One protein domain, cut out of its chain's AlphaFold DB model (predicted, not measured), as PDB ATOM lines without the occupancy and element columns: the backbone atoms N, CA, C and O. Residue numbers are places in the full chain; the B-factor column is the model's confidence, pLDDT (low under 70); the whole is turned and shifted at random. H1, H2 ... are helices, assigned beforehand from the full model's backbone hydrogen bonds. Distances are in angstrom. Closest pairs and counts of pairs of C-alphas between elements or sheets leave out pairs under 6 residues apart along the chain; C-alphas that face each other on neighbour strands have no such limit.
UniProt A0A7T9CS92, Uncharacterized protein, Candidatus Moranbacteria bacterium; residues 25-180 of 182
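AT A GLANCE: This is residues 25 to 180 of the 182 residues of an uncharacterized protein of Candidatus Moranbacteria bacterium (UniProt A0A7T9CS92). The long helix H7 runs near the middle and makes a loose three-helix bundle with H5 and H3, up and down, each running against the one before it in the chain. The hairpin of H1 and H2 covers one side, H1 crossing H7 and H2 packing on H3, while H6 folds back on H5 at the other side and short H4 packs on residues 113 to 117 of H5. The printed part has 156 residues with seven named helices, H1 to H7 in chain order, and no named strand: all helix. It is compact, with a radius of gyration of the C-alphas of 15.7 A and spans of 48 by 36 by 26 A.

IN THESE COORDINATES: H7, residues 156 to 178, is 32.4 A long, from C-alpha 156 at (61.386, 35.502, 9.111) to C-alpha 178 at (37.898, 14.540, 1.661). H5 is residues 112 to 131, 28.4 A, and H3 is residues 77 to 86. H1, residues 29 to 45, 24.3 A, begins at (42.813, 31.365, -2.082). H2 is residues 54 to 66, H4 96 to 101 and H6 135 to 146.

HOW THE PARTS SIT: H5, the hub, touches H7 with residues 116 to 123 alone; the closest C-alphas, Tyr 123 and Phe 166, are 6.4 A apart. H5 touches H3 at Ala 131 and Glu 79, C-alphas 4.3 A apart, and H6 at Phe 126 and Ala 138, 4.9 A. H1 touches H7 at a steep tilt of 66 degrees. H2 and H3, a hairpin, touch at a shallow tilt of 21 degrees. In all seven helices every O i to N i+4 pair is within hydrogen-bond range.

THE WHOLE: The printed part has no cut and no long link. Residues 67 to 73 stand free. pLDDT is under 70 at residues 67 to 73, 91 to 111 and 177 to 180.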
ATOM      1  N   VAL A  25      51.931  34.551   2.146       86.31
ATOM      2  CA  VAL A  25      51.029  35.511   1.492       86.31
ATOM      3  C   VAL A  25      50.554  35.001   0.132       86.31
ATOM      4  O   VAL A  25      49.398  35.230  -0.255       86.31
ATOM      5  N   ALA A  26      51.426  34.280  -0.571       86.69
ATOM      6  CA  ALA A  26      51.189  33.743  -1.901       86.69
ATOM      7  C   ALA A  26      50.353  32.449  -1.910       86.69
ATOM      8  O   ALA A  26      49.948  32.013  -2.990       86.69
ATOM      9  N   ILE A  27      50.023  31.863  -0.746       87.25
ATOM     10  CA  ILE A  27      49.165  30.667  -0.670       87.25
ATOM     11  C   ILE A  27      47.860  30.909  -1.454       87.25
ATOM     12  O   ILE A  27      47.141  31.876  -1.153       87.25
ATOM     13  N   PRO A  28      47.504  30.049  -2.429       89.44
ATOM     14  CA  PRO A  28      46.318  30.243  -3.252       89.44
ATOM     15  C   PRO A  28      45.036  30.316  -2.417       89.44
ATOM     16  O   PRO A  28      44.815  29.490  -1.532       89.44
ATOM     17  N   LYS A  29      44.117  31.227  -2.766       88.12
ATOM     18  CA  LYS A  29      42.813  31.365  -2.082       88.12
ATOM     19  C   LYS A  29      42.049  30.038  -1.997       88.12
ATOM     20  O   LYS A  29      41.399  29.752  -1.000       88.12
ATOM     21  N   ARG A  30      42.166  29.193  -3.024       87.31
ATOM     22  CA  ARG A  30      41.560  27.855  -3.039       87.31
ATOM     23  C   ARG A  30      42.054  26.965  -1.889       87.31
ATOM     24  O   ARG A  30      41.245  26.221  -1.347       87.31
ATOM     25  N   HIS A  31      43.339  27.031  -1.528       90.56
ATOM     26  CA  HIS A  31      43.884  26.251  -0.412       90.56
ATOM     27  C   HIS A  31      43.256  26.726   0.900       90.56
ATOM     28  O   HIS A  31      42.715  25.909   1.638       90.56
ATOM     29  N   ILE A  32      43.226  28.046   1.119       90.31
ATOM     30  CA  ILE A  32      42.616  28.679   2.299       90.31
ATOM     31  C   ILE A  32      41.157  28.261   2.466       90.31
ATOM     32  O   ILE A  32      40.787  27.775   3.528       90.31
ATOM     33  N   VAL A  33      40.345  28.368   1.410       89.56
ATOM     34  CA  VAL A  33      38.919  27.996   1.452       89.56
ATOM     35  C   VAL A  33      38.732  26.523   1.818       89.56
ATOM     36  O   VAL A  33      37.868  26.195   2.628       89.56
ATOM     37  N   ILE A  34      39.543  25.627   1.247       87.69
ATOM     38  CA  ILE A  34      39.456  24.190   1.528       87.69
ATOM     39  C   ILE A  34      39.861  23.900   2.974       87.69
ATOM     40  O   ILE A  34      39.094  23.258   3.690       87.69
ATOM     41  N   VAL A  35      41.009  24.412   3.430       90.81
ATOM     42  CA  VAL A  35      41.444  24.250   4.825       90.81
ATOM     43  C   VAL A  35      40.390  24.802   5.781       90.81
ATOM     44  O   VAL A  35      39.954  24.093   6.687       90.81
ATOM     45  N   ALA A  36      39.915  26.025   5.548       91.44
ATOM     46  CA  ALA A  36      38.931  26.668   6.405       91.44
ATOM     47  C   ALA A  36      37.618  25.881   6.484       91.44
ATOM     48  O   ALA A  36      37.092  25.685   7.578       91.44
ATOM     49  N   ALA A  37      37.103  25.384   5.355       87.19
ATOM     50  CA  ALA A  37      35.856  24.626   5.316       87.19
ATOM     51  C   ALA A  37      35.937  23.325   6.130       87.19
ATOM     52  O   ALA A  37      35.020  23.022   6.898       87.19
ATOM     53  N   TYR A  38      37.031  22.569   6.003       85.94
ATOM     54  CA  TYR A  38      37.189  21.308   6.731       85.94
ATOM     55  C   TYR A  38      37.468  21.515   8.217       85.94
ATOM     56  O   TYR A  38      36.875  20.820   9.041       85.94
ATOM     57  N   ILE A  39      38.282  22.506   8.582       87.81
ATOM     58  CA  ILE A  39      38.476  22.869   9.992       87.81
ATOM     59  C   ILE A  39      37.150  23.338  10.606       87.81
ATOM     60  O   ILE A  39      36.778  22.890  11.687       87.81
ATOM     61  N   GLN A  40      36.370  24.151   9.887       86.81
ATOM     62  CA  GLN A  40      35.062  24.614  10.354       86.81
ATOM     63  C   GLN A  40      34.078  23.455  10.550       86.81
ATOM     64  O   GLN A  40      33.277  23.485  11.487       86.81
ATOM     65  N   LEU A  41      34.116  22.444   9.675       82.94
ATOM     66  CA  LEU A  41      33.328  21.224   9.826       82.94
ATOM     67  C   LEU A  41      33.744  20.450  11.082       82.94
ATOM     68  O   LEU A  41      32.872  20.041  11.845       82.94
ATOM     69  N   ILE A  42      35.049  20.292  11.327       80.75
ATOM     70  CA  ILE A  42      35.577  19.640  12.535       80.75
ATOM     71  C   ILE A  42      35.102  20.379  13.790       80.75
ATOM     72  O   ILE A  42      34.546  19.748  14.690       80.75
ATOM     73  N   TRP A  43      35.234  21.710  13.823       84.38
ATOM     74  CA  TRP A  43      34.755  22.535  14.937       84.38
ATOM     75  C   TRP A  43      33.255  22.335  15.179       84.38
ATOM     76  O   TRP A  43      32.845  22.090  16.311       84.38
ATOM     77  N   LYS A  44      32.434  22.341  14.118       82.12
ATOM     78  CA  LYS A  44      30.983  22.106  14.219       82.12
ATOM     79  C   LYS A  44      30.641  20.719  14.757       82.12
ATOM     80  O   LYS A  44      29.814  20.613  15.653       82.12
ATOM     81  N   VAL A  45      31.275  19.661  14.245       78.94
ATOM     82  CA  VAL A  45      31.043  18.276  14.703       78.94
ATOM     83  C   VAL A  45      31.389  18.110  16.185       78.94
ATOM     84  O   VAL A  45      30.779  17.300  16.880       78.94
ATOM     85  N   LYS A  46      32.348  18.892  16.683       76.69
ATOM     86  CA  LYS A  46      32.775  18.889  18.085       76.69
ATOM     87  C   LYS A  46      32.025  19.894  18.965       76.69
ATOM     88  O   LYS A  46      32.380  20.030  20.131       76.69
ATOM     89  N   ASN A  47      30.986  20.552  18.440       78.81
ATOM     90  CA  ASN A  47      30.230  21.615  19.117       78.81
ATOM     91  C   ASN A  47      31.127  22.743  19.648       78.81
ATOM     92  O   ASN A  47      30.906  23.276  20.733       78.81
ATOM     93  N   PHE A  48      32.169  23.083  18.891       75.88
ATOM     94  CA  PHE A  48      33.081  24.152  19.247       75.88
ATOM     95  C   PHE A  48      32.596  25.467  18.634       75.88
ATOM     96  O   PHE A  48      32.681  25.687  17.424       75.88
ATOM     97  N   GLU A  49      32.092  26.353  19.486       76.94
ATOM     98  CA  GLU A  49      31.640  27.684  19.096       76.94
ATOM     99  C   GLU A  49      32.779  28.693  19.305       76.94
ATOM    100  O   GLU A  49      32.985  29.202  20.406       76.94
ATOM    101  N   LYS A  50      33.554  28.968  18.245       80.19
ATOM    102  CA  LYS A  50      34.480  30.116  18.213       80.19
ATOM    103  C   LYS A  50      33.788  31.343  17.648       80.19
ATOM    104  O   LYS A  50      32.993  31.252  16.716       80.19
ATOM    105  N   THR A  51      34.163  32.501  18.179       83.75
ATOM    106  CA  THR A  51      33.776  33.815  17.651       83.75
ATOM    107  C   THR A  51      34.470  34.138  16.329       83.75
ATOM    108  O   THR A  51      33.909  34.862  15.511       83.75
ATOM    109  N   VAL A  52      35.670  33.594  16.114       88.19
ATOM    110  CA  VAL A  52      36.477  33.782  14.904       88.19
ATOM    111  C   VAL A  52      36.433  32.505  14.076       88.19
ATOM    112  O   VAL A  52      36.692  31.425  14.603       88.19
ATOM    113  N   SER A  53      36.105  32.614  12.790       91.06
ATOM    114  CA  SER A  53      36.085  31.469  11.875       91.06
ATOM    115  C   SER A  53      37.504  31.052  11.449       91.06
ATOM    116  O   SER A  53      38.418  31.878  11.456       91.06
ATOM    117  N   PRO A  54      37.721  29.803  10.996       91.31
ATOM    118  CA  PRO A  54      39.022  29.375  10.476       91.31
ATOM    119  C   PRO A  54      39.495  30.210   9.279       91.31
ATOM    120  O   PRO A  54      40.690  30.443   9.115       91.31
ATOM    121  N   GLU A  55      38.564  30.679   8.445       92.44
ATOM    122  CA  GLU A  55      38.875  31.568   7.321       92.44
ATOM    123  C   GLU A  55      39.393  32.923   7.819       92.44
ATOM    124  O   GLU A  55      40.404  33.408   7.321       92.44
ATOM    125  N   GLN A  56      38.760  33.494   8.851       91.88
ATOM    126  CA  GLN A  56      39.226  34.735   9.477       91.88
ATOM    127  C   GLN A  56      40.596  34.565  10.135       91.88
ATOM    128  O   GLN A  56      41.442  35.438   9.979       91.88
ATOM    129  N   VAL A  57      40.853  33.437  10.810       92.00
ATOM    130  CA  VAL A  57      42.187  33.120  11.354       92.00
ATOM    131  C   VAL A  57      43.243  33.179  10.247       92.00
ATOM    132  O   VAL A  57      44.253  33.866  10.387       92.00
ATOM    133  N   LEU A  58      43.002  32.502   9.122       92.44
ATOM    134  CA  LEU A  58      43.944  32.450   8.004       92.44
ATOM    135  C   LEU A  58      44.146  33.814   7.326       92.44
ATOM    136  O   LEU A  58      45.286  34.198   7.080       92.44
ATOM    137  N   GLU A  59      43.083  34.571   7.048       88.69
ATOM    138  CA  GLU A  59      43.201  35.891   6.408       88.69
ATOM    139  C   GLU A  59      43.855  36.935   7.327       88.69
ATOM    140  O   GLU A  59      44.707  37.706   6.870       88.69
ATOM    141  N   ASN A  60      43.552  36.916   8.630       85.44
ATOM    142  CA  ASN A  60      44.237  37.761   9.615       85.44
ATOM    143  C   ASN A  60      45.732  37.430   9.658       85.44
ATOM    144  O   ASN A  60      46.572  38.326   9.624       85.44
ATOM    145  N   THR A  61      46.067  36.138   9.625       89.00
ATOM    146  CA  THR A  61      47.459  35.679   9.594       89.00
ATOM    147  C   THR A  61      48.173  36.188   8.340       89.00
ATOM    148  O   THR A  61      49.252  36.761   8.431       89.00
ATOM    149  N   LYS A  62      47.563  36.053   7.152       87.81
ATOM    150  CA  LYS A  62      48.147  36.562   5.897       87.81
ATOM    151  C   LYS A  62      48.360  38.074   5.920       87.81
ATOM    152  O   LYS A  62      49.285  38.550   5.267       87.81
ATOM    153  N   SER A  63      47.522  38.815   6.638       83.00
ATOM    154  CA  SER A  63      47.649  40.268   6.768       83.00
ATOM    155  C   SER A  63      48.899  40.652   7.569       83.00
ATOM    156  O   SER A  63      49.654  41.505   7.108       83.00
ATOM    157  N   LEU A  64      49.216  39.915   8.644       82.06
ATOM    158  CA  LEU A  64      50.461  40.088   9.415       82.06
ATOM    159  C   LEU A  64      51.730  39.885   8.567       82.06
ATOM    160  O   LEU A  64      52.745  40.530   8.809       82.06
ATOM    161  N   PHE A  65      51.676  39.029   7.542       80.94
ATOM    162  CA  PHE A  65      52.782  38.845   6.594       80.94
ATOM    163  C   PHE A  65      52.824  39.898   5.463       80.94
ATOM    164  O   PHE A  65      53.860  40.066   4.822       80.94
ATOM    165  N   ARG A  66      51.709  40.579   5.158       75.56
ATOM    166  CA  ARG A  66      51.603  41.558   4.052       75.56
ATOM    167  C   ARG A  66      52.043  42.961   4.451       75.56
ATOM    168  O   ARG A  66      52.575  43.693   3.616       75.56
ATOM    169  N   GLU A  67      51.768  43.364   5.683       62.00
ATOM    170  CA  GLU A  67      51.878  44.763   6.084       62.00
ATOM    171  C   GLU A  67      53.250  45.068   6.690       62.00
ATOM    172  O   GLU A  67      53.498  44.937   7.884       62.00
ATOM    173  N   ASN A  68      54.159  45.544   5.831       57.09
ATOM    174  CA  ASN A  68      55.488  46.034   6.216       57.09
ATOM    175  C   ASN A  68      55.467  47.240   7.183       57.09
ATOM    176  O   ASN A  68      56.529  47.595   7.681       57.09
ATOM    177  N   GLN A  69      54.324  47.894   7.437       48.66
ATOM    178  CA  GLN A  69      54.243  49.051   8.348       48.66
ATOM    179  C   GLN A  69      53.936  48.658   9.799       48.66
ATOM    180  O   GLN A  69      54.638  49.119  10.694       48.66
ATOM    181  N   ASP A  70      52.993  47.746  10.046       48.69
ATOM    182  CA  ASP A  70      52.683  47.282  11.411       48.69
ATOM    183  C   ASP A  70      53.784  46.373  11.977       48.69
ATOM    184  O   ASP A  70      54.077  46.397  13.177       48.69
ATOM    185  N   ARG A  71      54.505  45.678  11.087       52.66
ATOM    186  CA  ARG A  71      55.708  44.897  11.401       52.66
ATOM    187  C   ARG A  71      56.829  45.718  12.056       52.66
ATOM    188  O   ARG A  71      57.669  45.157  12.752       52.66
ATOM    189  N   ILE A  72      56.861  47.034  11.826       52.66
ATOM    190  CA  ILE A  72      57.863  47.943  12.410       52.66
ATOM    191  C   ILE A  72      57.554  48.221  13.896       52.66
ATOM    192  O   ILE A  72      58.435  48.666  14.626       52.66
ATOM    193  N   SER A  73      56.340  47.913  14.371       58.84
ATOM    194  CA  SER A  73      55.913  48.184  15.752       58.84
ATOM    195  C   SER A  73      55.682  46.945  16.623       58.84
ATOM    196  O   SER A  73      55.820  47.047  17.841       58.84
ATOM    197  N   ASP A  74      55.373  45.783  16.034       74.25
ATOM    198  CA  ASP A  74      55.128  44.548  16.790       74.25
ATOM    199  C   ASP A  74      56.340  43.609  16.747       74.25
ATOM    200  O   ASP A  74      56.542  42.849  15.796       74.25
ATOM    201  N   SER A  75      57.153  43.633  17.805       80.25
ATOM    202  CA  SER A  75      58.292  42.721  17.967       80.25
ATOM    203  C   SER A  75      57.878  41.262  18.193       80.25
ATOM    204  O   SER A  75      58.715  40.378  18.022       80.25
ATOM    205  N   LEU A  76      56.606  41.013  18.532       87.44
ATOM    206  CA  LEU A  76      56.036  39.698  18.836       87.44
ATOM    207  C   LEU A  76      55.094  39.187  17.733       87.44
ATOM    208  O   LEU A  76      54.279  38.285  17.951       87.44
ATOM    209  N   TRP A  77      55.179  39.748  16.524       86.94
ATOM    210  CA  TRP A  77      54.267  39.402  15.432       86.94
ATOM    211  C   TRP A  77      54.308  37.906  15.071       86.94
ATOM    212  O   TRP A  77      53.279  37.334  14.703       86.94
ATOM    213  N   LYS A  78      55.471  37.245  15.201       91.06
ATOM    214  CA  LYS A  78      55.622  35.801  14.935       91.06
ATOM    215  C   LYS A  78      54.869  34.978  15.970       91.06
ATOM    216  O   LYS A  78      54.212  34.001  15.626       91.06
ATOM    217  N   GLU A  79      54.916  35.395  17.224       92.75
ATOM    218  CA  GLU A  79      54.239  34.781  18.354       92.75
ATOM    219  C   GLU A  79      52.723  34.966  18.259       92.75
ATOM    220  O   GLU A  79      51.979  34.002  18.432       92.75
ATOM    221  N   HIS A  80      52.254  36.160  17.887       89.62
ATOM    222  CA  HIS A  80      50.835  36.422  17.618       89.62
ATOM    223  C   HIS A  80      50.318  35.619  16.414       89.62
ATOM    224  O   HIS A  80      49.240  35.012  16.464       89.62
ATOM    225  N   CYS A  81      51.111  35.553  15.342       91.00
ATOM    226  CA  CYS A  81      50.831  34.733  14.168       91.00
ATOM    227  C   CYS A  81      50.768  33.243  14.533       91.00
ATOM    228  O   CYS A  81      49.821  32.544  14.167       91.00
ATOM    229  N   ALA A  82      51.733  32.750  15.309       92.75
ATOM    230  CA  ALA A  82      51.759  31.372  15.779       92.75
ATOM    231  C   ALA A  82      50.571  31.055  16.697       92.75
ATOM    232  O   ALA A  82      49.952  29.997  16.560       92.75
ATOM    233  N   GLY A  83      50.205  32.002  17.565       90.44
ATOM    234  CA  GLY A  83      49.017  31.947  18.408       90.44
ATOM    235  C   GLY A  83      47.733  31.809  17.592       90.44
ATOM    236  O   GLY A  83      46.896  30.979  17.923       90.44
ATOM    237  N   SER A  84      47.621  32.537  16.481       90.81
ATOM    238  CA  SER A  84      46.477  32.437  15.568       90.81
ATOM    239  C   SER A  84      46.458  31.100  14.820       90.81
ATOM    240  O   SER A  84      45.439  30.420  14.767       90.81
ATOM    241  N   LEU A  85      47.592  30.670  14.263       93.00
ATOM    242  CA  LEU A  85      47.652  29.445  13.462       93.00
ATOM    243  C   LEU A  85      47.445  28.168  14.281       93.00
ATOM    244  O   LEU A  85      46.777  27.247  13.802       93.00
ATOM    245  N   ARG A  86      47.969  28.095  15.514       90.62
ATOM    246  CA  ARG A  86      47.772  26.910  16.371       90.62
ATOM    247  C   ARG A  86      46.297  26.678  16.702       90.62
ATOM    248  O   ARG A  86      45.887  25.528  16.862       90.62
ATOM    249  N   GLU A  87      45.490  27.741  16.739       87.38
ATOM    250  CA  GLU A  87      44.066  27.653  17.063       87.38
ATOM    251  C   GLU A  87      43.262  26.827  16.060       87.38
ATOM    252  O   GLU A  87      42.197  26.313  16.418       87.38
ATOM    253  N   LEU A  88      43.760  26.675  14.827       88.81
ATOM    254  CA  LEU A  88      43.150  25.814  13.814       88.81
ATOM    255  C   LEU A  88      43.066  24.356  14.291       88.81
ATOM    256  O   LEU A  88      42.115  23.655  13.948       88.81
ATOM    257  N   LEU A  89      44.025  23.920  15.114       83.69
ATOM    258  CA  LEU A  89      44.150  22.548  15.616       83.69
ATOM    259  C   LEU A  89      44.052  22.444  17.145       83.69
ATOM    260  O   LEU A  89      44.335  21.384  17.727       83.69
ATOM    261  N   ASP A  90      43.678  23.522  17.831       74.69
ATOM    262  CA  ASP A  90      43.476  23.456  19.272       74.69
ATOM    263  C   ASP A  90      42.308  22.546  19.642       74.69
ATOM    264  O   ASP A  90      41.307  22.463  18.940       74.69
ATOM    265  N   CYS A  91      42.504  21.778  20.718       62.44
ATOM    266  CA  CYS A  91      41.562  20.789  21.255       62.44
ATOM    267  C   CYS A  91      41.242  19.563  20.375       62.44
ATOM    268  O   CYS A  91      40.523  18.685  20.841       62.44
ATOM    269  N   HIS A  92      41.803  19.438  19.166       63.91
ATOM    270  CA  HIS A  92      41.482  18.324  18.257       63.91
ATOM    271  C   HIS A  92      42.614  17.328  18.018       63.91
ATOM    272  O   HIS A  92      42.366  16.295  17.405       63.91
ATOM    273  N   MET A  93      43.834  17.565  18.512       68.25
ATOM    274  CA  MET A  93      44.932  16.605  18.305       68.25
ATOM    275  C   MET A  93      44.601  15.213  18.856       68.25
ATOM    276  O   MET A  93      44.923  14.222  18.222       68.25
ATOM    277  N   SER A  94      43.857  15.106  19.958       67.62
ATOM    278  CA  SER A  94      43.377  13.812  20.461       67.62
ATOM    279  C   SER A  94      42.298  13.157  19.584       67.62
ATOM    280  O   SER A  94      42.129  11.944  19.626       67.62
ATOM    281  N   ASP A  95      41.569  13.943  18.789       66.31
ATOM    282  CA  ASP A  95      40.474  13.489  17.921       66.31
ATOM    283  C   ASP A  95      40.922  13.187  16.487       66.31
ATOM    284  O   ASP A  95      40.292  12.392  15.783       66.31
ATOM    285  N   LEU A  96      42.012  13.820  16.048       65.81
ATOM    286  CA  LEU A  96      42.599  13.638  14.726       65.81
ATOM    287  C   LEU A  96      42.905  12.164  14.416       65.81
ATOM    288  O   LEU A  96      42.543  11.738  13.323       65.81
ATOM    289  N   PRO A  97      43.448  11.338  15.332       64.94
ATOM    290  CA  PRO A  97      43.651   9.912  15.081       64.94
ATOM    291  C   PRO A  97      42.367   9.172  14.680       64.94
ATOM    292  O   PRO A  97      42.387   8.357  13.761       64.94
ATOM    293  N   TYR A  98      41.231   9.489  15.308       66.81
ATOM    294  CA  TYR A  98      39.938   8.886  14.971       66.81
ATOM    295  C   TYR A  98      39.405   9.385  13.616       66.81
ATOM    296  O   TYR A  98      38.928   8.597  12.791       66.81
ATOM    297  N   ALA A  99      39.530  10.688  13.349       64.19
ATOM    298  CA  ALA A  99      39.175  11.267  12.053       64.19
ATOM    299  C   ALA A  99      40.024  10.673  10.912       64.19
ATOM    300  O   ALA A  99      39.491  10.324   9.859       64.19
ATOM    301  N   LEU A 100      41.324  10.473  11.147       64.50
ATOM    302  CA  LEU A 100      42.250   9.834  10.211       64.50
ATOM    303  C   LEU A 100      41.960   8.331  10.044       64.50
ATOM    304  O   LEU A 100      42.071   7.799   8.938       64.50
ATOM    305  N   ALA A 101      41.540   7.634  11.106       64.25
ATOM    306  CA  ALA A 101      41.131   6.228  11.036       64.25
ATOM    307  C   ALA A 101      39.936   6.020  10.091       64.25
ATOM    308  O   ALA A 101      39.878   5.011   9.383       64.25
ATOM    309  N   SER A 102      39.046   7.011  10.035       66.50
ATOM    310  CA  SER A 102      37.857   7.031   9.176       66.50
ATOM    311  C   SER A 102      38.170   7.299   7.698       66.50
ATOM    312  O   SER A 102      37.272   7.222   6.859       66.50
ATOM    313  N   LEU A 103      39.426   7.608   7.353       64.88
ATOM    314  CA  LEU A 103      39.813   7.822   5.962       64.88
ATOM    315  C   LEU A 103      39.708   6.525   5.139       64.88
ATOM    316  O   LEU A 103      39.769   5.421   5.692       64.88
ATOM    317  N   PRO A 104      39.613   6.618   3.802       61.50
ATOM    318  CA  PRO A 104      39.524   5.441   2.945       61.50
ATOM    319  C   PRO A 104      40.749   4.512   3.087       61.50
ATOM    320  O   PRO A 104      41.871   5.014   3.260       61.50
ATOM    321  N   PRO A 105      40.591   3.176   2.978       59.69
ATOM    322  CA  PRO A 105      41.678   2.202   3.138       59.69
ATOM    323  C   PRO A 105      42.858   2.405   2.185       59.69
ATOM    324  O   PRO A 105      43.985   2.073   2.540       59.69
ATOM    325  N   GLN A 106      42.635   3.012   1.011       59.22
ATOM    326  CA  GLN A 106      43.698   3.344   0.052       59.22
ATOM    327  C   GLN A 106      44.723   4.344   0.622       59.22
ATOM    328  O   GLN A 106      45.811   4.482   0.078       59.22
ATOM    329  N   THR A 107      44.374   5.024   1.716       56.66
ATOM    330  CA  THR A 107      45.249   5.906   2.506       56.66
ATOM    331  C   THR A 107      46.078   5.134   3.544       56.66
ATOM    332  O   THR A 107      47.097   5.618   4.018       56.66
ATOM    333  N   ASN A 108      45.622   3.949   3.960       54.84
ATOM    334  CA  ASN A 108      46.132   3.232   5.137       54.84
ATOM    335  C   ASN A 108      47.140   2.122   4.821       54.84
ATOM    336  O   ASN A 108      47.561   1.400   5.716       54.84
ATOM    337  N   SER A 109      47.485   1.911   3.554       55.22
ATOM    338  CA  SER A 109      48.254   0.729   3.150       55.22
ATOM    339  C   SER A 109      49.743   0.786   3.526       55.22
ATOM    340  O   SER A 109      50.438  -0.205   3.322       55.22
ATOM    341  N   THR A 110      50.251   1.913   4.049       57.66
ATOM    342  CA  THR A 110      51.706   2.171   4.145       57.66
ATOM    343  C   THR A 110      52.185   2.997   5.357       57.66
ATOM    344  O   THR A 110      53.337   3.416   5.367       57.66
ATOM    345  N   GLY A 111      51.365   3.239   6.392       61.84
ATOM    346  CA  GLY A 111      51.787   4.031   7.573       61.84
ATOM    347  C   GLY A 111      51.776   5.556   7.370       61.84
ATOM    348  O   GLY A 111      52.338   6.312   8.159       61.84
ATOM    349  N   GLN A 112      51.123   6.030   6.302       71.75
ATOM    350  CA  GLN A 112      50.992   7.459   6.009       71.75
ATOM    351  C   GLN A 112      50.133   8.205   7.039       71.75
ATOM    352  O   GLN A 112      50.344   9.392   7.249       71.75
ATOM    353  N   ARG A 113      49.181   7.542   7.709       70.38
ATOM    354  CA  ARG A 113      48.278   8.197   8.672       70.38
ATOM    355  C   ARG A 113      49.002   8.609   9.945       70.38
ATOM    356  O   ARG A 113      48.848   9.739  10.401       70.38
ATOM    357  N   GLU A 114      49.792   7.696  10.494       75.50
ATOM    358  CA  GLU A 114      50.612   7.923  11.679       75.50
ATOM    359  C   GLU A 114      51.655   9.008  11.409       75.50
ATOM    360  O   GLU A 114      51.845   9.888  12.245       75.50
ATOM    361  N   GLN A 115      52.264   8.996  10.216       80.56
ATOM    362  CA  GLN A 115      53.208  10.032   9.805       80.56
ATOM    363  C   GLN A 115      52.537  11.404   9.686       80.56
ATOM    364  O   GLN A 115      53.032  12.362  10.263       80.56
ATOM    365  N   ILE A 116      51.381  11.505   9.015       78.50
ATOM    366  CA  ILE A 116      50.664  12.784   8.888       78.50
ATOM    367  C   ILE A 116      50.271  13.335  10.265       78.50
ATOM    368  O   ILE A 116      50.363  14.540  10.500       78.50
ATOM    369  N   TYR A 117      49.848  12.469  11.189       79.50
ATOM    370  CA  TYR A 117      49.561  12.880  12.560       79.50
ATOM    371  C   TYR A 117      50.809  13.400  13.283       79.50
ATOM    372  O   TYR A 117      50.753  14.465  13.897       79.50
ATOM    373  N   ALA A 118      51.923  12.669  13.196       85.38
ATOM    374  CA  ALA A 118      53.188  13.072  13.799       85.38
ATOM    375  C   ALA A 118      53.677  14.415  13.236       85.38
ATOM    376  O   ALA A 118      54.082  15.284  14.006       85.38
ATOM    377  N   ASP A 119      53.555  14.614  11.923       89.00
ATOM    378  CA  ASP A 119      53.906  15.869  11.266       89.00
ATOM    379  C   ASP A 119      53.020  17.007  11.787       89.00
ATOM    380  O   ASP A 119      53.532  18.002  12.296       89.00
ATOM    381  N   LEU A 120      51.689  16.855  11.753       88.12
ATOM    382  CA  LEU A 120      50.754  17.875  12.252       88.12
ATOM    383  C   LEU A 120      50.992  18.224  13.724       88.12
ATOM    384  O   LEU A 120      50.922  19.398  14.092       88.12
ATOM    385  N   GLN A 121      51.294  17.226  14.558       89.25
ATOM    386  CA  GLN A 121      51.654  17.430  15.959       89.25
ATOM    387  C   GLN A 121      52.937  18.244  16.088       89.25
ATOM    388  O   GLN A 121      52.958  19.199  16.858       89.25
ATOM    389  N   LEU A 122      53.962  17.940  15.294       93.25
ATOM    390  CA  LEU A 122      55.223  18.668  15.314       93.25
ATOM    391  C   LEU A 122      55.055  20.139  14.891       93.25
ATOM    392  O   LEU A 122      55.578  21.033  15.559       93.25
ATOM    393  N   TYR A 123      54.280  20.420  13.834       94.69
ATOM    394  CA  TYR A 123      53.951  21.802  13.448       94.69
ATOM    395  C   TYR A 123      53.164  22.520  14.545       94.69
ATOM    396  O   TYR A 123      53.438  23.681  14.849       94.69
ATOM    397  N   LYS A 124      52.198  21.839  15.170       92.38
ATOM    398  CA  LYS A 124      51.426  22.423  16.266       92.38
ATOM    399  C   LYS A 124      52.307  22.734  17.476       92.38
ATOM    400  O   LYS A 124      52.161  23.807  18.051       92.38
ATOM    401  N   GLU A 125      53.198  21.827  17.863       94.00
ATOM    402  CA  GLU A 125      54.149  22.029  18.961       94.00
ATOM    403  C   GLU A 125      55.064  23.217  18.681       94.00
ATOM    404  O   GLU A 125      55.206  24.080  19.539       94.00
ATOM    405  N   PHE A 126      55.591  23.340  17.460       96.81
ATOM    406  CA  PHE A 126      56.337  24.526  17.042       96.81
ATOM    407  C   PHE A 126      55.538  25.825  17.245       96.81
ATOM    408  O   PHE A 126      56.023  26.747  17.901       96.81
ATOM    409  N   LEU A 127      54.310  25.896  16.714       95.81
ATOM    410  CA  LEU A 127      53.465  27.090  16.825       95.81
ATOM    411  C   LEU A 127      53.095  27.386  18.286       95.81
ATOM    412  O   LEU A 127      53.051  28.541  18.701       95.81
ATOM    413  N   ASN A 128      52.845  26.345  19.079       94.88
ATOM    414  CA  ASN A 128      52.526  26.473  20.491       94.88
ATOM    415  C   ASN A 128      53.719  26.986  21.303       94.88
ATOM    416  O   ASN A 128      53.548  27.886  22.119       94.88
ATOM    417  N   ASP A 129      54.909  26.436  21.081       95.88
ATOM    418  CA  ASP A 129      56.124  26.844  21.783       95.88
ATOM    419  C   ASP A 129      56.485  28.289  21.444       95.88
ATOM    420  O   ASP A 129      56.797  29.070  22.343       95.88
ATOM    421  N   LEU A 130      56.370  28.673  20.168       95.19
ATOM    422  CA  LEU A 130      56.621  30.047  19.745       95.19
ATOM    423  C   LEU A 130      55.610  31.012  20.383       95.19
ATOM    424  O   LEU A 130      56.016  31.977  21.018       95.19
ATOM    425  N   ALA A 131      54.310  30.702  20.333       93.88
ATOM    426  CA  ALA A 131      53.260  31.529  20.941       93.88
ATOM    427  C   ALA A 131      53.410  31.720  22.466       93.88
ATOM    428  O   ALA A 131      52.903  32.698  23.012       93.88
ATOM    429  N   HIS A 132      54.099  30.809  23.161       93.94
ATOM    430  CA  HIS A 132      54.386  30.906  24.599       93.94
ATOM    431  C   HIS A 132      55.818  31.364  24.907       93.94
ATOM    432  O   HIS A 132      56.295  31.157  26.026       93.94
ATOM    433  N   LEU A 133      56.512  31.970  23.937       92.62
ATOM    434  CA  LEU A 133      57.867  32.512  24.095       92.62
ATOM    435  C   LEU A 133      58.909  31.450  24.501       92.62
ATOM    436  O   LEU A 133      59.934  31.752  25.114       92.62
ATOM    437  N   GLN A 134      58.684  30.186  24.140       94.25
ATOM    438  CA  GLN A 134      59.593  29.071  24.414       94.25
ATOM    439  C   GLN A 134      60.595  28.878  23.266       94.25
ATOM    440  O   GLN A 134      60.653  27.821  22.635       94.25
ATOM    441  N   GLY A 135      61.416  29.901  23.000       92.12
ATOM    442  CA  GLY A 135      62.287  29.968  21.818       92.12
ATOM    443  C   GLY A 135      63.197  28.748  21.600       92.12
ATOM    444  O   GLY A 135      63.335  28.280  20.474       92.12
ATOM    445  N   ASN A 136      63.759  28.161  22.663       94.94
ATOM    446  CA  ASN A 136      64.609  26.964  22.552       94.94
ATOM    447  C   ASN A 136      63.831  25.714  22.104       94.94
ATOM    448  O   ASN A 136      64.339  24.921  21.307       94.94
ATOM    449  N   SER A 137      62.611  25.529  22.615       96.31
ATOM    450  CA  SER A 137      61.738  24.413  22.236       96.31
ATOM    451  C   SER A 137      61.221  24.602  20.810       96.31
ATOM    452  O   SER A 137      61.340  23.694  19.988       96.31
ATOM    453  N   ALA A 138      60.798  25.825  20.471       96.56
ATOM    454  CA  ALA A 138      60.415  26.186  19.111       96.56
ATOM    455  C   ALA A 138      61.564  25.935  18.120       96.56
ATOM    456  O   ALA A 138      61.355  25.313  17.081       96.56
ATOM    457  N   LEU A 139      62.801  26.323  18.452       97.19
ATOM    458  CA  LEU A 139      63.969  26.088  17.598       97.19
ATOM    459  C   LEU A 139      64.244  24.592  17.409       97.19
ATOM    460  O   LEU A 139      64.539  24.149  16.300       97.19
ATOM    461  N   LYS A 140      64.113  23.789  18.471       97.19
ATOM    462  CA  LYS A 140      64.222  22.327  18.372       97.19
ATOM    463  C   LYS A 140      63.185  21.762  17.397       97.19
ATOM    464  O   LYS A 140      63.549  20.950  16.549       97.19
ATOM    465  N   ASN A 141      61.933  22.202  17.484       97.25
ATOM    466  CA  ASN A 141      60.875  21.736  16.588       97.25
ATOM    467  C   ASN A 141      61.099  22.222  15.150       97.25
ATOM    468  O   ASN A 141      60.951  21.433  14.222       97.25
ATOM    469  N   ALA A 142      61.567  23.458  14.950       97.06
ATOM    470  CA  ALA A 142      61.938  23.979  13.632       97.06
ATOM    471  C   ALA A 142      63.023  23.126  12.954       97.06
ATOM    472  O   ALA A 142      62.889  22.780  11.781       97.06
ATOM    473  N   ARG A 143      64.059  22.718  13.700       97.56
ATOM    474  CA  ARG A 143      65.108  21.809  13.203       97.56
ATOM    475  C   ARG A 143      64.538  20.469  12.743       97.56
ATOM    476  O   ARG A 143      64.957  19.953  11.712       97.56
ATOM    477  N   LEU A 144      63.586  19.915  13.496       96.69
ATOM    478  CA  LEU A 144      62.924  18.655  13.149       96.69
ATOM    479  C   LEU A 144      62.052  18.802  11.897       96.69
ATOM    480  O   LEU A 144      62.164  17.981  10.992       96.69
ATOM    481  N   ILE A 145      61.245  19.866  11.817       96.19
ATOM    482  CA  ILE A 145      60.368  20.161  10.672       96.19
ATOM    483  C   ILE A 145      61.185  20.332   9.389       96.19
ATOM    484  O   ILE A 145      60.844  19.787   8.342       96.19
ATOM    485  N   LEU A 146      62.274  21.098   9.469       95.31
ATOM    486  CA  LEU A 146      63.096  21.441   8.310       95.31
ATOM    487  C   LEU A 146      64.162  20.388   7.985       95.31
ATOM    488  O   LEU A 146      64.783  20.475   6.926       95.31
ATOM    489  N   GLY A 147      64.384  19.416   8.875       95.44
ATOM    490  CA  GLY A 147      65.468  18.440   8.759       95.44
ATOM    491  C   GLY A 147      66.867  19.066   8.840       95.44
ATOM    492  O   GLY A 147      67.829  18.469   8.362       95.44
ATOM    493  N   ASP A 148      66.988  20.262   9.419       95.50
ATOM    494  CA  ASP A 148      68.235  21.023   9.514       95.50
ATOM    495  C   ASP A 148      68.669  21.134  10.974       95.50
ATOM    496  O   ASP A 148      68.158  21.955  11.729       95.50
ATOM    497  N   THR A 149      69.632  20.313  11.387       93.75
ATOM    498  CA  THR A 149      70.159  20.324  12.759       93.75
ATOM    499  C   THR A 149      71.077  21.511  13.053       93.75
ATOM    500  O   THR A 149      71.380  21.759  14.220       93.75
ATOM    501  N   THR A 150      71.509  22.243  12.022       95.19
ATOM    502  CA  THR A 150      72.455  23.360  12.128       95.19
ATOM    503  C   THR A 150      71.777  24.716  12.295       95.19
ATOM    504  O   THR A 150      72.449  25.686  12.642       95.19
ATOM    505  N   LEU A 151      70.451  24.778  12.120       95.19
ATOM    506  CA  LEU A 151      69.656  25.993  12.271       95.19
ATOM    507  C   LEU A 151      69.912  26.667  13.627       95.19
ATOM    508  O   LEU A 151      69.712  26.046  14.676       95.19
ATOM    509  N   ALA A 152      70.352  27.923  13.612       94.00
ATOM    510  CA  ALA A 152      70.738  28.660  14.814       94.00
ATOM    511  C   ALA A 152      69.591  29.490  15.411       94.00
ATOM    512  O   ALA A 152      69.527  29.626  16.632       94.00
ATOM    513  N   ASP A 153      68.684  30.000  14.576       95.06
ATOM    514  CA  ASP A 153      67.588  30.889  14.960       95.06
ATOM    515  C   ASP A 153      66.315  30.666  14.116       95.06
ATOM    516  O   ASP A 153      66.285  29.877  13.172       95.06
ATOM    517  N   ILE A 154      65.224  31.331  14.512       93.94
ATOM    518  CA  ILE A 154      63.956  31.368  13.768       93.94
ATOM    519  C   ILE A 154      63.799  32.780  13.203       93.94
ATOM    520  O   ILE A 154      63.123  33.639  13.786       93.94
ATOM    521  N   ASP A 155      64.464  33.031  12.081       91.88
ATOM    522  CA  ASP A 155      64.280  34.256  11.308       91.88
ATOM    523  C   ASP A 155      62.922  34.265  10.572       91.88
ATOM    524  O   ASP A 155      62.125  33.321  10.639       91.88
ATOM    525  N   ASP A 156      62.632  35.358   9.868       89.75
ATOM    526  CA  ASP A 156      61.386  35.502   9.111       89.75
ATOM    527  C   ASP A 156      61.208  34.434   8.031       89.75
ATOM    528  O   ASP A 156      60.080  34.054   7.730       89.75
ATOM    529  N   ARG A 157      62.308  33.970   7.427       91.12
ATOM    530  CA  ARG A 157      62.280  33.024   6.308       91.12
ATOM    531  C   ARG A 157      61.963  31.627   6.798       91.12
ATOM    532  O   ARG A 157      61.171  30.910   6.190       91.12
ATOM    533  N   VAL A 158      62.584  31.244   7.907       94.44
ATOM    534  CA  VAL A 158      62.319  30.001   8.627       94.44
ATOM    535  C   VAL A 158      60.861  29.981   9.066       94.44
ATOM    536  O   VAL A 158      60.161  29.004   8.802       94.44
ATOM    537  N   PHE A 159      60.387  31.070   9.676       94.56
ATOM    538  CA  PHE A 159      59.008  31.173  10.134       94.56
ATOM    539  C   PHE A 159      57.998  31.095   8.979       94.56
ATOM    540  O   PHE A 159      57.115  30.238   9.006       94.56
ATOM    541  N   ASP A 160      58.168  31.906   7.927       93.31
ATOM    542  CA  ASP A 160      57.323  31.887   6.721       93.31
ATOM    543  C   ASP A 160      57.257  30.498   6.086       93.31
ATOM    544  O   ASP A 160      56.175  30.000   5.760       93.31
ATOM    545  N   LYS A 161      58.412  29.837   5.958       94.75
ATOM    546  CA  LYS A 161      58.504  28.489   5.400       94.75
ATOM    547  C   LYS A 161      57.716  27.484   6.232       94.75
ATOM    548  O   LYS A 161      56.934  26.727   5.659       94.75
ATOM    549  N   ILE A 162      57.889  27.480   7.555       96.44
ATOM    550  CA  ILE A 162      57.182  26.548   8.444       96.44
ATOM    551  C   ILE A 162      55.670  26.809   8.407       96.44
ATOM    552  O   ILE A 162      54.894  25.867   8.242       96.44
ATOM    553  N   CYS A 163      55.238  28.070   8.487       95.31
ATOM    554  CA  CYS A 163      53.823  28.435   8.389       95.31
ATOM    555  C   CYS A 163      53.216  28.021   7.041       95.31
ATOM    556  O   CYS A 163      52.097  27.510   6.997       95.31
ATOM    557  N   THR A 164      53.952  28.194   5.942       94.38
ATOM    558  CA  THR A 164      53.490  27.802   4.603       94.38
ATOM    559  C   THR A 164      53.342  26.287   4.500       94.38
ATOM    560  O   THR A 164      52.282  25.792   4.112       94.38
ATOM    561  N   GLN A 165      54.364  25.542   4.933       95.12
ATOM    562  CA  GLN A 165      54.345  24.078   4.940       95.12
ATOM    563  C   GLN A 165      53.217  23.516   5.811       95.12
ATOM    564  O   GLN A 165      52.590  22.530   5.431       95.12
ATOM    565  N   PHE A 166      52.910  24.162   6.936       95.12
ATOM    566  CA  PHE A 166      51.793  23.779   7.794       95.12
ATOM    567  C   PHE A 166      50.443  23.839   7.059       95.12
ATOM    568  O   PHE A 166      49.665  22.880   7.093       95.12
ATOM    569  N   ILE A 167      50.165  24.938   6.352       94.44
ATOM    570  CA  ILE A 167      48.917  25.088   5.591       94.44
ATOM    571  C   ILE A 167      48.872  24.133   4.397       94.44
ATOM    572  O   ILE A 167      47.825  23.538   4.132       94.44
ATOM    573  N   ASP A 168      49.992  23.933   3.704       91.31
ATOM    574  CA  ASP A 168      50.068  22.990   2.586       91.31
ATOM    575  C   ASP A 168      49.894  21.532   3.032       91.31
ATOM    576  O   ASP A 168      49.282  20.737   2.307       91.31
ATOM    577  N   LEU A 169      50.361  21.178   4.233       89.62
ATOM    578  CA  LEU A 169      50.134  19.871   4.847       89.62
ATOM    579  C   LEU A 169      48.642  19.648   5.121       89.62
ATOM    580  O   LEU A 169      48.084  18.634   4.694       89.62
ATOM    581  N   LEU A 170      47.970  20.616   5.754       89.56
ATOM    582  CA  LEU A 170      46.521  20.568   5.990       89.56
ATOM    583  C   LEU A 170      45.732  20.482   4.680       89.56
ATOM    584  O   LEU A 170      44.821  19.666   4.538       89.56
ATOM    585  N   TYR A 171      46.095  21.299   3.695       89.69
ATOM    586  CA  TYR A 171      45.458  21.276   2.386       89.69
ATOM    587  C   TYR A 171      45.635  19.924   1.689       89.69
ATOM    588  O   TYR A 171      44.669  19.372   1.159       89.69
ATOM    589  N   SER A 172      46.850  19.372   1.703       85.31
ATOM    590  CA  SER A 172      47.153  18.074   1.097       85.31
ATOM    591  C   SER A 172      46.351  16.955   1.751       85.31
ATOM    592  O   SER A 172      45.740  16.164   1.030       85.31
ATOM    593  N   LEU A 173      46.269  16.949   3.086       81.69
ATOM    594  CA  LEU A 173      45.423  16.033   3.851       81.69
ATOM    595  C   LEU A 173      43.965  16.106   3.365       81.69
ATOM    596  O   LEU A 173      43.387  15.103   2.941       81.69
ATOM    597  N   PHE A 174      43.359  17.294   3.378       83.19
ATOM    598  CA  PHE A 174      41.947  17.436   3.017       83.19
ATOM    599  C   PHE A 174      41.676  17.127   1.543       83.19
ATOM    600  O   PHE A 174      40.698  16.454   1.213       83.19
ATOM    601  N   ARG A 175      42.563  17.549   0.639       81.69
ATOM    602  CA  ARG A 175      42.440  17.260  -0.792       81.69
ATOM    603  C   ARG A 175      42.488  15.758  -1.067       81.69
ATOM    604  O   ARG A 175      41.684  15.261  -1.851       81.69
ATOM    605  N   GLN A 176      43.433  15.039  -0.465       74.75
ATOM    606  CA  GLN A 176      43.625  13.613  -0.737       74.75
ATOM    607  C   GLN A 176      42.494  12.744  -0.184       74.75
ATOM    608  O   GLN A 176      42.204  11.690  -0.761       74.75
ATOM    609  N   HIS A 177      41.860  13.174   0.909       68.25
ATOM    610  CA  HIS A 177      40.986  12.302   1.690       68.25
ATOM    611  C   HIS A 177      39.531  12.732   1.756       68.25
ATOM    612  O   HIS A 177      38.666  11.894   1.993       68.25
ATOM    613  N   CYS A 178      39.246  14.009   1.527       67.94
ATOM    614  CA  CYS A 178      37.898  14.540   1.661       67.94
ATOM    615  C   CYS A 178      37.310  15.027   0.330       67.94
ATOM    616  O   CYS A 178      36.106  15.259   0.255       67.94
ATOM    617  N   MET A 179      38.136  15.159  -0.717       66.12
ATOM    618  CA  MET A 179      37.720  15.634  -2.045       66.12
ATOM    619  C   MET A 179      37.769  14.563  -3.145       66.12
ATOM    620  O   MET A 179      37.592  14.895  -4.317       66.12
ATOM    621  N   LYS A 180      38.000  13.287  -2.807       55.59
ATOM    622  CA  LYS A 180      37.843  12.186  -3.769       55.59
ATOM    623  C   LYS A 180      36.354  11.901  -3.981       55.59
ATOM    624  O   LYS A 180      35.771  11.084  -3.276       55.59
TER     625      LYS A 180